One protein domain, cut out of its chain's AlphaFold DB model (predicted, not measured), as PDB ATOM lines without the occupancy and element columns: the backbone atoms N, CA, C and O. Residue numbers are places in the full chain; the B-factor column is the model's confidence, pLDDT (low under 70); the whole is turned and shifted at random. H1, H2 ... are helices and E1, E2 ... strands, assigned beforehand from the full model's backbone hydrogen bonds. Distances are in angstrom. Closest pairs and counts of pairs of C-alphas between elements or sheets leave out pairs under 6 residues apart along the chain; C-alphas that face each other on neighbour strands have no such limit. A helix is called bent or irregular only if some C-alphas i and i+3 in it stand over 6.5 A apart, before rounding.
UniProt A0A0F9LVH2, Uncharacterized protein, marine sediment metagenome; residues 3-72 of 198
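Overview. This is residues 3 to 72 of the 198 residues of an uncharacterized protein of marine sediment metagenome (UniProt A0A0F9LVH2). The longest helix, H3, lies at one end of the domain and a small helical hairpin of H1 and H2 at the other, with the short strand E1 between H2 and H3, the short strand E2 toward the hairpin's end, and the unnamed residues 49 to 56 running from E2 across to H3. Residues 3 to 4 lie beside E2, and residues 28 to 33, round the turn of the hairpin, stick out. The printed part has 70 residues with three named helices and two named strands, in the order E1, H1, H2, E2, H3; each strand pairs with no named strand, and the class is mostly helix. The whole is compact, with a radius of gyration of the C-alphas of 12.3 A and spans of 33 by 24 by 19 A.

Arrangement. H3, residues 57 to 71, touches no helix. Its closest C-alpha to E1, residues 10 to 12, is that of Tyr 71, 7.8 A from that of Pro 10. E1 is near E2, residues 46 to 48. Residues 3 to 4 pair antiparallel with residues 46 to 47 of E2. The closest C-alphas of E2 and H2, residues 32 to 41, are those of Ile 46 and Ile 38, 7.8 A apart. H2 touches H1, residues 23 to 29, where the C-alphas of Val 35 and Gln 27 are closest at 5.2 A. These two form a helical hairpin, running opposite ways at a shallow tilt of 34.5 degrees, only just short of steep. H1 and E2 are only just apart, with 8.2 A between their closest C-alphas. H3 is apart from H1 and from H2. In H2 and H3 every O i to N i+4 pair is within hydrogen-bond range; in H1 1 of 3 is, beside 2 of 4 O i to N i+3 pairs.

Along the chain. H3 is 21.3 A from first to last C-alpha, from C-alpha 57 at (174.590, 114.482, 235.814) to C-alpha 71 at (162.190, 118.307, 218.975). H2 measures 14.2 A and H1 10.4 A. H1 is irregular, but only just: C-alphas 25 and 28 are 6.7 A apart. E1 begins with C-alpha 10 at (157.159, 113.042, 221.699) and is 6.0 A long; E2 is 6.3 A long.

Size, cuts and confidence. The two C-alphas farthest apart are those of Lys 40 and Asp 56, at 33.5 A. The printed part has no cut. The links H1 to H2 and H2 to E2 are tight, those from E1 to H1 and from E2 to H3 short; no link is long. The mean pLDDT of the printed part is 90.2, and no printed residue is under 70.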
ATOM      1  N   ILE A   3     156.332 109.661 224.908       95.69
ATOM      2  CA  ILE A   3     155.804 109.586 223.552       95.69
ATOM      3  C   ILE A   3     154.345 109.152 223.645       95.69
ATOM      4  O   ILE A   3     153.998 108.257 224.422       95.69
ATOM      5  N   ASN A   4     153.476 109.819 222.896       94.00
ATOM      6  CA  ASN A   4     152.087 109.412 222.773       94.00
ATOM      7  C   ASN A   4     152.008 108.208 221.823       94.00
ATOM      8  O   ASN A   4     152.474 108.277 220.695       94.00
ATOM      9  N   ILE A   5     151.427 107.099 222.282       93.75
ATOM     10  CA  ILE A   5     151.383 105.844 221.510       93.75
ATOM     11  C   ILE A   5     150.527 105.980 220.242       93.75
ATOM     12  O   ILE A   5     150.756 105.274 219.267       93.75
ATOM     13  N   LYS A   6     149.546 106.889 220.235       90.69
ATOM     14  CA  LYS A   6     148.599 107.021 219.117       90.69
ATOM     15  C   LYS A   6     149.222 107.614 217.857       90.69
ATOM     16  O   LYS A   6     148.896 107.185 216.760       90.69
ATOM     17  N   ASP A   7     150.053 108.632 218.027       92.94
ATOM     18  CA  ASP A   7     150.639 109.434 216.948       92.94
ATOM     19  C   ASP A   7     152.172 109.358 216.945       92.94
ATOM     20  O   ASP A   7     152.827 110.068 216.188       92.94
ATOM     21  N   MET A   8     152.748 108.539 217.833       92.62
ATOM     22  CA  MET A   8     154.187 108.411 218.067       92.62
ATOM     23  C   MET A   8     154.894 109.752 218.309       92.62
ATOM     24  O   MET A   8     156.108 109.865 218.144       92.62
ATOM     25  N   THR A   9     154.154 110.773 218.749       93.31
ATOM     26  CA  THR A   9     154.684 112.125 218.903       93.31
ATOM     27  C   THR A   9     155.289 112.294 220.301       93.31
ATOM     28  O   THR A   9     154.604 112.059 221.310       93.31
ATOM     29  N   PRO A  10     156.567 112.706 220.415       95.81
ATOM     30  CA  PRO A  10     157.159 113.042 221.699       95.81
ATOM     31  C   PRO A  10     156.508 114.314 222.241       95.81
ATOM     32  O   PRO A  10     156.344 115.296 221.528       95.81
ATOM     33  N   PHE A  11     156.134 114.310 223.517       95.19
ATOM     34  CA  PHE A  11     155.473 115.465 224.139       95.19
ATOM     35  C   PHE A  11     156.147 115.926 225.431       95.19
ATOM     36  O   PHE A  11     155.751 116.944 225.994       95.19
ATOM     37  N   TYR A  12     157.146 115.196 225.930       94.75
ATOM     38  CA  TYR A  12     157.927 115.612 227.092       94.75
ATOM     39  C   TYR A  12     159.305 114.957 227.107       94.75
ATOM     40  O   TYR A  12     159.440 113.736 226.963       94.75
ATOM     41  N   VAL A  13     160.330 115.759 227.360       94.31
ATOM     42  CA  VAL A  13     161.696 115.303 227.619       94.31
ATOM     43  C   VAL A  13     162.053 115.674 229.050       94.31
ATOM     44  O   VAL A  13     161.711 116.747 229.529       94.31
ATOM     45  N   GLY A  14     162.728 114.777 229.754       91.06
ATOM     46  CA  GLY A  14     163.203 115.073 231.094       91.06
ATOM     47  C   GLY A  14     164.279 114.097 231.523       91.06
ATOM     48  O   GLY A  14     164.271 112.934 231.101       91.06
ATOM     49  N   LYS A  15     165.177 114.561 232.388       89.56
ATOM     50  CA  LYS A  15     166.156 113.716 233.077       89.56
ATOM     51  C   LYS A  15     165.631 113.203 234.418       89.56
ATOM     52  O   LYS A  15     164.839 113.844 235.115       89.56
ATOM     53  N   GLY A  16     166.125 112.048 234.837       87.06
ATOM     54  CA  GLY A  16     165.792 111.501 236.143       87.06
ATOM     55  C   GLY A  16     166.572 110.243 236.472       87.06
ATOM     56  O   GLY A  16     167.083 109.562 235.592       87.06
ATOM     57  N   SER A  17     166.641 109.936 237.762       86.06
ATOM     58  CA  SER A  17     167.204 108.694 238.281       86.06
ATOM     59  C   SER A  17     166.142 107.926 239.068       86.06
ATOM     60  O   SER A  17     165.105 108.485 239.451       86.06
ATOM     61  N   LYS A  18     166.403 106.635 239.316       88.50
ATOM     62  CA  LYS A  18     165.492 105.731 240.037       88.50
ATOM     63  C   LYS A  18     164.120 105.687 239.354       88.50
ATOM     64  O   LYS A  18     164.050 105.431 238.160       88.50
ATOM     65  N   ASP A  19     163.048 105.971 240.087       89.75
ATOM     66  CA  ASP A  19     161.673 105.900 239.597       89.75
ATOM     67  C   ASP A  19     161.149 107.212 238.994       89.75
ATOM     68  O   ASP A  19     160.007 107.253 238.535       89.75
ATOM     69  N   ARG A  20     161.964 108.281 238.941       87.00
ATOM     70  CA  ARG A  20     161.521 109.608 238.467       87.00
ATOM     71  C   ARG A  20     160.986 109.583 237.034       87.00
ATOM     72  O   ARG A  20     160.150 110.404 236.693       87.00
ATOM     73  N   TRP A  21     161.423 108.643 236.199       89.75
ATOM     74  CA  TRP A  21     160.924 108.497 234.832       89.75
ATOM     75  C   TRP A  21     159.470 108.018 234.759       89.75
ATOM     76  O   TRP A  21     158.857 108.147 233.703       89.75
ATOM     77  N   LYS A  22     158.886 107.464 235.829       90.69
ATOM     78  CA  LYS A  22     157.520 106.929 235.778       90.69
ATOM     79  C   LYS A  22     156.495 108.083 235.768       90.69
ATOM     80  O   LYS A  22     156.579 108.961 236.630       90.69
ATOM     81  N   PRO A  23     155.489 108.079 234.867       87.62
ATOM     82  CA  PRO A  23     154.495 109.159 234.765       87.62
ATOM     83  C   PRO A  23     153.750 109.474 236.070       87.62
ATOM     84  O   PRO A  23     153.422 110.626 236.329       87.62
ATOM     85  N   GLN A  24     153.548 108.469 236.925       88.00
ATOM     86  CA  GLN A  24     152.951 108.602 238.260       88.00
ATOM     87  C   GLN A  24     153.647 109.652 239.151       88.00
ATOM     88  O   GLN A  24     152.966 110.406 239.839       88.00
ATOM     89  N   TYR A  25     154.977 109.803 239.083       85.38
ATOM     90  CA  TYR A  25     155.684 110.831 239.870       85.38
ATOM     91  C   TYR A  25     155.484 112.250 239.329       85.38
ATOM     92  O   TYR A  25     155.680 113.222 240.060       85.38
ATOM     93  N   HIS A  26     155.073 112.374 238.068       83.62
ATOM     94  CA  HIS A  26     154.803 113.655 237.431       83.62
ATOM     95  C   HIS A  26     153.354 114.117 237.627       83.62
ATOM     96  O   HIS A  26     153.074 115.272 237.357       83.62
ATOM     97  N   GLN A  27     152.440 113.286 238.143       77.06
ATOM     98  CA  GLN A  27     151.031 113.674 238.327       77.06
ATOM     99  C   GLN A  27     150.810 114.770 239.380       77.06
ATOM    100  O   GLN A  27     149.851 115.526 239.268       77.06
ATOM    101  N   HIS A  28     151.688 114.861 240.382       74.12
ATOM    102  CA  HIS A  28     151.536 115.800 241.503       74.12
ATOM    103  C   HIS A  28     152.636 116.861 241.580       74.12
ATOM    104  O   HIS A  28     152.430 117.907 242.182       74.12
ATOM    105  N   ASN A  29     153.796 116.592 240.978       71.94
ATOM    106  CA  ASN A  29     154.989 117.428 241.121       71.94
ATOM    107  C   ASN A  29     155.451 118.049 239.801       71.94
ATOM    108  O   ASN A  29     156.469 118.738 239.780       71.94
ATOM    109  N   ALA A  30     154.758 117.768 238.694       81.88
ATOM    110  CA  ALA A  30     155.080 118.361 237.409       81.88
ATOM    111  C   ALA A  30     154.161 119.532 237.076       81.88
ATOM    112  O   ALA A  30     153.173 119.826 237.747       81.88
ATOM    113  N   GLN A  31     154.518 120.193 235.988       83.75
ATOM    114  CA  GLN A  31     153.835 121.364 235.483       83.75
ATOM    115  C   GLN A  31     152.386 121.033 235.043       83.75
ATOM    116  O   GLN A  31     152.148 119.967 234.462       83.75
ATOM    117  N   PRO A  32     151.402 121.931 235.283       88.75
ATOM    118  CA  PRO A  32     149.981 121.626 235.082       88.75
ATOM    119  C   PRO A  32     149.592 121.170 233.669       88.75
ATOM    120  O   PRO A  32     148.706 120.328 233.524       88.75
ATOM    121  N   VAL A  33     150.234 121.686 232.613       90.50
ATOM    122  CA  VAL A  33     149.927 121.300 231.222       90.50
ATOM    123  C   VAL A  33     150.346 119.853 230.960       90.50
ATOM    124  O   VAL A  33     149.550 119.086 230.412       90.50
ATOM    125  N   LEU A  34     151.534 119.445 231.417       90.62
ATOM    126  CA  LEU A  34     151.978 118.052 231.342       90.62
ATOM    127  C   LEU A  34     151.054 117.122 232.142       90.62
ATOM    128  O   LEU A  34     150.607 116.101 231.615       90.62
ATOM    129  N   VAL A  35     150.713 117.493 233.381       91.38
ATOM    130  CA  VAL A  35     149.798 116.721 234.244       91.38
ATOM    131  C   VAL A  35     148.448 116.520 233.559       91.38
ATOM    132  O   VAL A  35     147.947 115.397 233.462       91.38
ATOM    133  N   ASN A  36     147.875 117.597 233.022       91.62
ATOM    134  CA  ASN A  36     146.594 117.558 232.329       91.62
ATOM    135  C   ASN A  36     146.649 116.693 231.065       91.62
ATOM    136  O   ASN A  36     145.703 115.947 230.803       91.62
ATOM    137  N   LYS A  37     147.747 116.748 230.299       90.31
ATOM    138  CA  LYS A  37     147.954 115.897 229.117       90.31
ATOM    139  C   LYS A  37     148.029 114.417 229.509       90.31
ATOM    140  O   LYS A  37     147.316 113.611 228.915       90.31
ATOM    141  N   ILE A  38     148.807 114.069 230.538       91.19
ATOM    142  CA  ILE A  38     148.915 112.693 231.061       91.19
ATOM    143  C   ILE A  38     147.548 112.187 231.539       91.19
ATOM    144  O   ILE A  38     147.155 111.071 231.199       91.19
ATOM    145  N   ARG A  39     146.798 113.013 232.280       90.62
ATOM    146  CA  ARG A  39     145.465 112.660 232.789       90.62
ATOM    147  C   ARG A  39     144.459 112.417 231.664       90.62
ATOM    148  O   ARG A  39     143.723 111.442 231.726       90.62
ATOM    149  N   LYS A  40     144.444 113.274 230.637       90.69
ATOM    150  CA  LYS A  40     143.543 113.145 229.476       90.69
ATOM    151  C   LYS A  40     143.861 111.924 228.615       90.69
ATOM    152  O   LYS A  40     142.943 111.265 228.145       90.69
ATOM    153  N   MET A  41     145.141 111.631 228.382       89.88
ATOM    154  CA  MET A  41     145.537 110.481 227.558       89.88
ATOM    155  C   MET A  41     145.407 109.156 228.305       89.88
ATOM    156  O   MET A  41     145.134 108.134 227.682       89.88
ATOM    157  N   GLY A  42     145.600 109.164 229.624       89.75
ATOM    158  CA  GLY A  42     145.734 107.959 230.431       89.75
ATOM    159  C   GLY A  42     147.135 107.352 230.316       89.75
ATOM    160  O   GLY A  42     147.725 107.283 229.241       89.75
ATOM    161  N   MET A  43     147.679 106.877 231.442       86.31
ATOM    162  CA  MET A  43     149.072 106.403 231.525       86.31
ATOM    163  C   MET A  43     149.386 105.219 230.602       86.31
ATOM    164  O   MET A  43     150.521 105.085 230.162       86.31
ATOM    165  N   LYS A  44     148.385 104.389 230.282       88.62
ATOM    166  CA  LYS A  44     148.530 103.247 229.364       88.62
ATOM    167  C   LYS A  44     148.890 103.670 227.934       88.62
ATOM    168  O   LYS A  44     149.445 102.869 227.199       88.62
ATOM    169  N   ASN A  45     148.603 104.921 227.568       91.31
ATOM    170  CA  ASN A  45     148.847 105.477 226.237       91.31
ATOM    171  C   ASN A  45     150.160 106.275 226.150       91.31
ATOM    172  O   ASN A  45     150.361 107.035 225.202       91.31
ATOM    173  N   ILE A  46     151.037 106.137 227.149       93.25
ATOM    174  CA  ILE A  46     152.333 106.812 227.197       93.25
ATOM    175  C   ILE A  46     153.434 105.769 227.070       93.25
ATOM    176  O   ILE A  46     153.632 104.946 227.964       93.25
ATOM    177  N   PHE A  47     154.196 105.862 225.988       94.38
ATOM    178  CA  PHE A  47     155.434 105.121 225.840       94.38
ATOM    179  C   PHE A  47     156.582 105.927 226.443       94.38
ATOM    180  O   PHE A  47     156.791 107.099 226.112       94.38
ATOM    181  N   VAL A  48     157.320 105.307 227.364       94.00
ATOM    182  CA  VAL A  48     158.503 105.917 227.971       94.00
ATOM    183  C   VAL A  48     159.741 105.402 227.251       94.00
ATOM    184  O   VAL A  48     160.089 104.231 227.358       94.00
ATOM    185  N   CYS A  49     160.414 106.302 226.545       93.19
ATOM    186  CA  CYS A  49     161.668 106.041 225.850       93.19
ATOM    187  C   CYS A  49     162.852 106.580 226.669       93.19
ATOM    188  O   CYS A  49     162.773 107.680 227.238       93.19
ATOM    189  N   PHE A  50     163.959 105.834 226.683       94.44
ATOM    190  CA  PHE A  50     165.236 106.226 227.283       94.44
ATOM    191  C   PHE A  50     166.309 106.349 226.190       94.44
ATOM    192  O   PHE A  50     167.029 105.384 225.956       94.44
ATOM    193  N   PRO A  51     166.426 107.508 225.509       91.44
ATOM    194  CA  PRO A  51     167.420 107.687 224.447       91.44
ATOM    195  C   PRO A  51     168.861 107.488 224.933       91.44
ATOM    196  O   PRO A  51     169.700 106.998 224.190       91.44
ATOM    197  N   PHE A  52     169.126 107.836 226.196       92.94
ATOM    198  CA  PHE A  52     170.427 107.675 226.836       92.94
ATOM    199  C   PHE A  52     170.260 107.186 228.281       92.94
ATOM    200  O   PHE A  52     169.359 107.633 228.998       92.94
ATOM    201  N   THR A  53     171.139 106.284 228.722       92.88
ATOM    202  CA  THR A  53     171.155 105.706 230.080       92.88
ATOM    203  C   THR A  53     172.582 105.604 230.607       92.88
ATOM    204  O   THR A  53     173.514 105.557 229.816       92.88
ATOM    205  N   GLY A  54     172.766 105.524 231.931       91.50
ATOM    206  CA  GLY A  54     174.107 105.386 232.522       91.50
ATOM    207  C   GLY A  54     174.954 106.663 232.467       91.50
ATOM    208  O   GLY A  54     176.165 106.596 232.624       91.50
ATOM    209  N   LEU A  55     174.310 107.808 232.244       89.00
ATOM    210  CA  LEU A  55     174.959 109.108 232.145       89.00
ATOM    211  C   LEU A  55     175.300 109.686 233.516       89.00
ATOM    212  O   LEU A  55     174.584 109.461 234.501       89.00
ATOM    213  N   ASP A  56     176.348 110.504 233.546       89.56
ATOM    214  CA  ASP A  56     176.578 111.407 234.660       89.56
ATOM    215  C   ASP A  56     175.532 112.549 234.669       89.56
ATOM    216  O   ASP A  56     174.666 112.665 233.794       89.56
ATOM    217  N   HIS A  57     175.562 113.393 235.702       83.69
ATOM    218  CA  HIS A  57     174.590 114.482 235.814       83.69
ATOM    219  C   HIS A  57     174.742 115.548 234.720       83.69
ATOM    220  O   HIS A  57     173.733 116.087 234.255       83.69
ATOM    221  N   LYS A  58     175.985 115.868 234.345       86.44
ATOM    222  CA  LYS A  58     176.315 116.940 233.402       86.44
ATOM    223  C   LYS A  58     175.912 116.536 231.993       86.44
ATOM    224  O   LYS A  58     175.226 117.294 231.314       86.44
ATOM    225  N   ASP A  59     176.220 115.311 231.611       89.00
ATOM    226  CA  ASP A  59     175.820 114.707 230.353       89.00
ATOM    227  C   ASP A  59     174.298 114.618 230.277       89.00
ATOM    228  O   ASP A  59     173.700 115.054 229.296       89.00
ATOM    229  N   ALA A  60     173.628 114.153 231.339       90.44
ATOM    230  CA  ALA A  60     172.165 114.101 231.369       90.44
ATOM    231  C   ALA A  60     171.511 115.480 231.164       90.44
ATOM    232  O   ALA A  60     170.457 115.564 230.533       90.44
ATOM    233  N   LEU A  61     172.124 116.554 231.675       88.81
ATOM    234  CA  LEU A  61     171.697 117.936 231.428       88.81
ATOM    235  C   LEU A  61     171.923 118.354 229.971       88.81
ATOM    236  O   LEU A  61     171.041 118.966 229.372       88.81
ATOM    237  N   VAL A  62     173.088 118.042 229.401       90.31
ATOM    238  CA  VAL A  62     173.422 118.364 228.004       90.31
ATOM    239  C   VAL A  62     172.460 117.662 227.050       90.31
ATOM    240  O   VAL A  62     171.862 118.314 226.196       90.31
ATOM    241  N   PHE A  63     172.231 116.362 227.235       92.19
ATOM    242  CA  PHE A  63     171.305 115.596 226.403       92.19
ATOM    243  C   PHE A  63     169.851 116.045 226.567       92.19
ATOM    244  O   PHE A  63     169.111 116.060 225.586       92.19
ATOM    245  N   GLU A  64     169.429 116.443 227.771       92.62
ATOM    246  CA  GLU A  64     168.101 117.027 227.988       92.62
ATOM    247  C   GLU A  64     167.912 118.296 227.148       92.62
ATOM    248  O   GLU A  64     166.952 118.367 226.380       92.62
ATOM    249  N   ARG A  65     168.852 119.250 227.225       91.50
ATOM    250  CA  ARG A  65     168.818 120.481 226.415       91.50
ATOM    251  C   ARG A  65     168.845 120.178 224.921       91.50
ATOM    252  O   ARG A  65     168.046 120.719 224.163       91.50
ATOM    253  N   MET A  66     169.733 119.275 224.504       93.69
ATOM    254  CA  MET A  66     169.881 118.878 223.106       93.69
ATOM    255  C   MET A  66     168.573 118.311 222.546       93.69
ATOM    256  O   MET A  66     168.125 118.734 221.485       93.69
ATOM    257  N   LEU A  67     167.923 117.392 223.263       94.94
ATOM    258  CA  LEU A  67     166.659 116.798 222.828       94.94
ATOM    259  C   LEU A  67     165.515 117.822 222.821       94.94
ATOM    260  O   LEU A  67     164.695 117.793 221.907       94.94
ATOM    261  N   ILE A  68     165.458 118.732 223.800       94.88
ATOM    262  CA  ILE A  68     164.455 119.808 223.806       94.88
ATOM    263  C   ILE A  68     164.627 120.715 222.585       94.88
ATOM    264  O   ILE A  68     163.637 121.043 221.934       94.88
ATOM    265  N   ASN A  69     165.870 121.052 222.245       94.25
ATOM    266  CA  ASN A  69     166.191 121.866 221.079       94.25
ATOM    267  C   ASN A  69     165.853 121.150 219.757       94.25
ATOM    268  O   ASN A  69     165.262 121.753 218.873       94.25
ATOM    269  N   ILE A  70     166.174 119.855 219.639       94.69
ATOM    270  CA  ILE A  70     165.907 119.062 218.425       94.69
ATOM    271  C   ILE A  70     164.407 118.918 218.161       94.69
ATOM    272  O   ILE A  70     163.963 119.109 217.032       94.69
ATOM    273  N   TYR A  71     163.623 118.537 219.173       95.31
ATOM    274  CA  TYR A  71     162.190 118.307 218.975       95.31
ATOM    275  C   TYR A  71     161.383 119.602 218.977       95.31
ATOM    276  O   TYR A  71     160.336 119.650 218.340       95.31
ATOM    277  N   GLY A  72     161.846 120.630 219.688       95.25
ATOM    278  CA  GLY A  72     161.190 121.924 219.770       95.25
ATOM    279  C   GLY A  72     160.043 121.973 220.783       95.25
ATOM    280  O   GLY A  72     159.305 121.007 221.017       95.25
TER     281      GLY A  72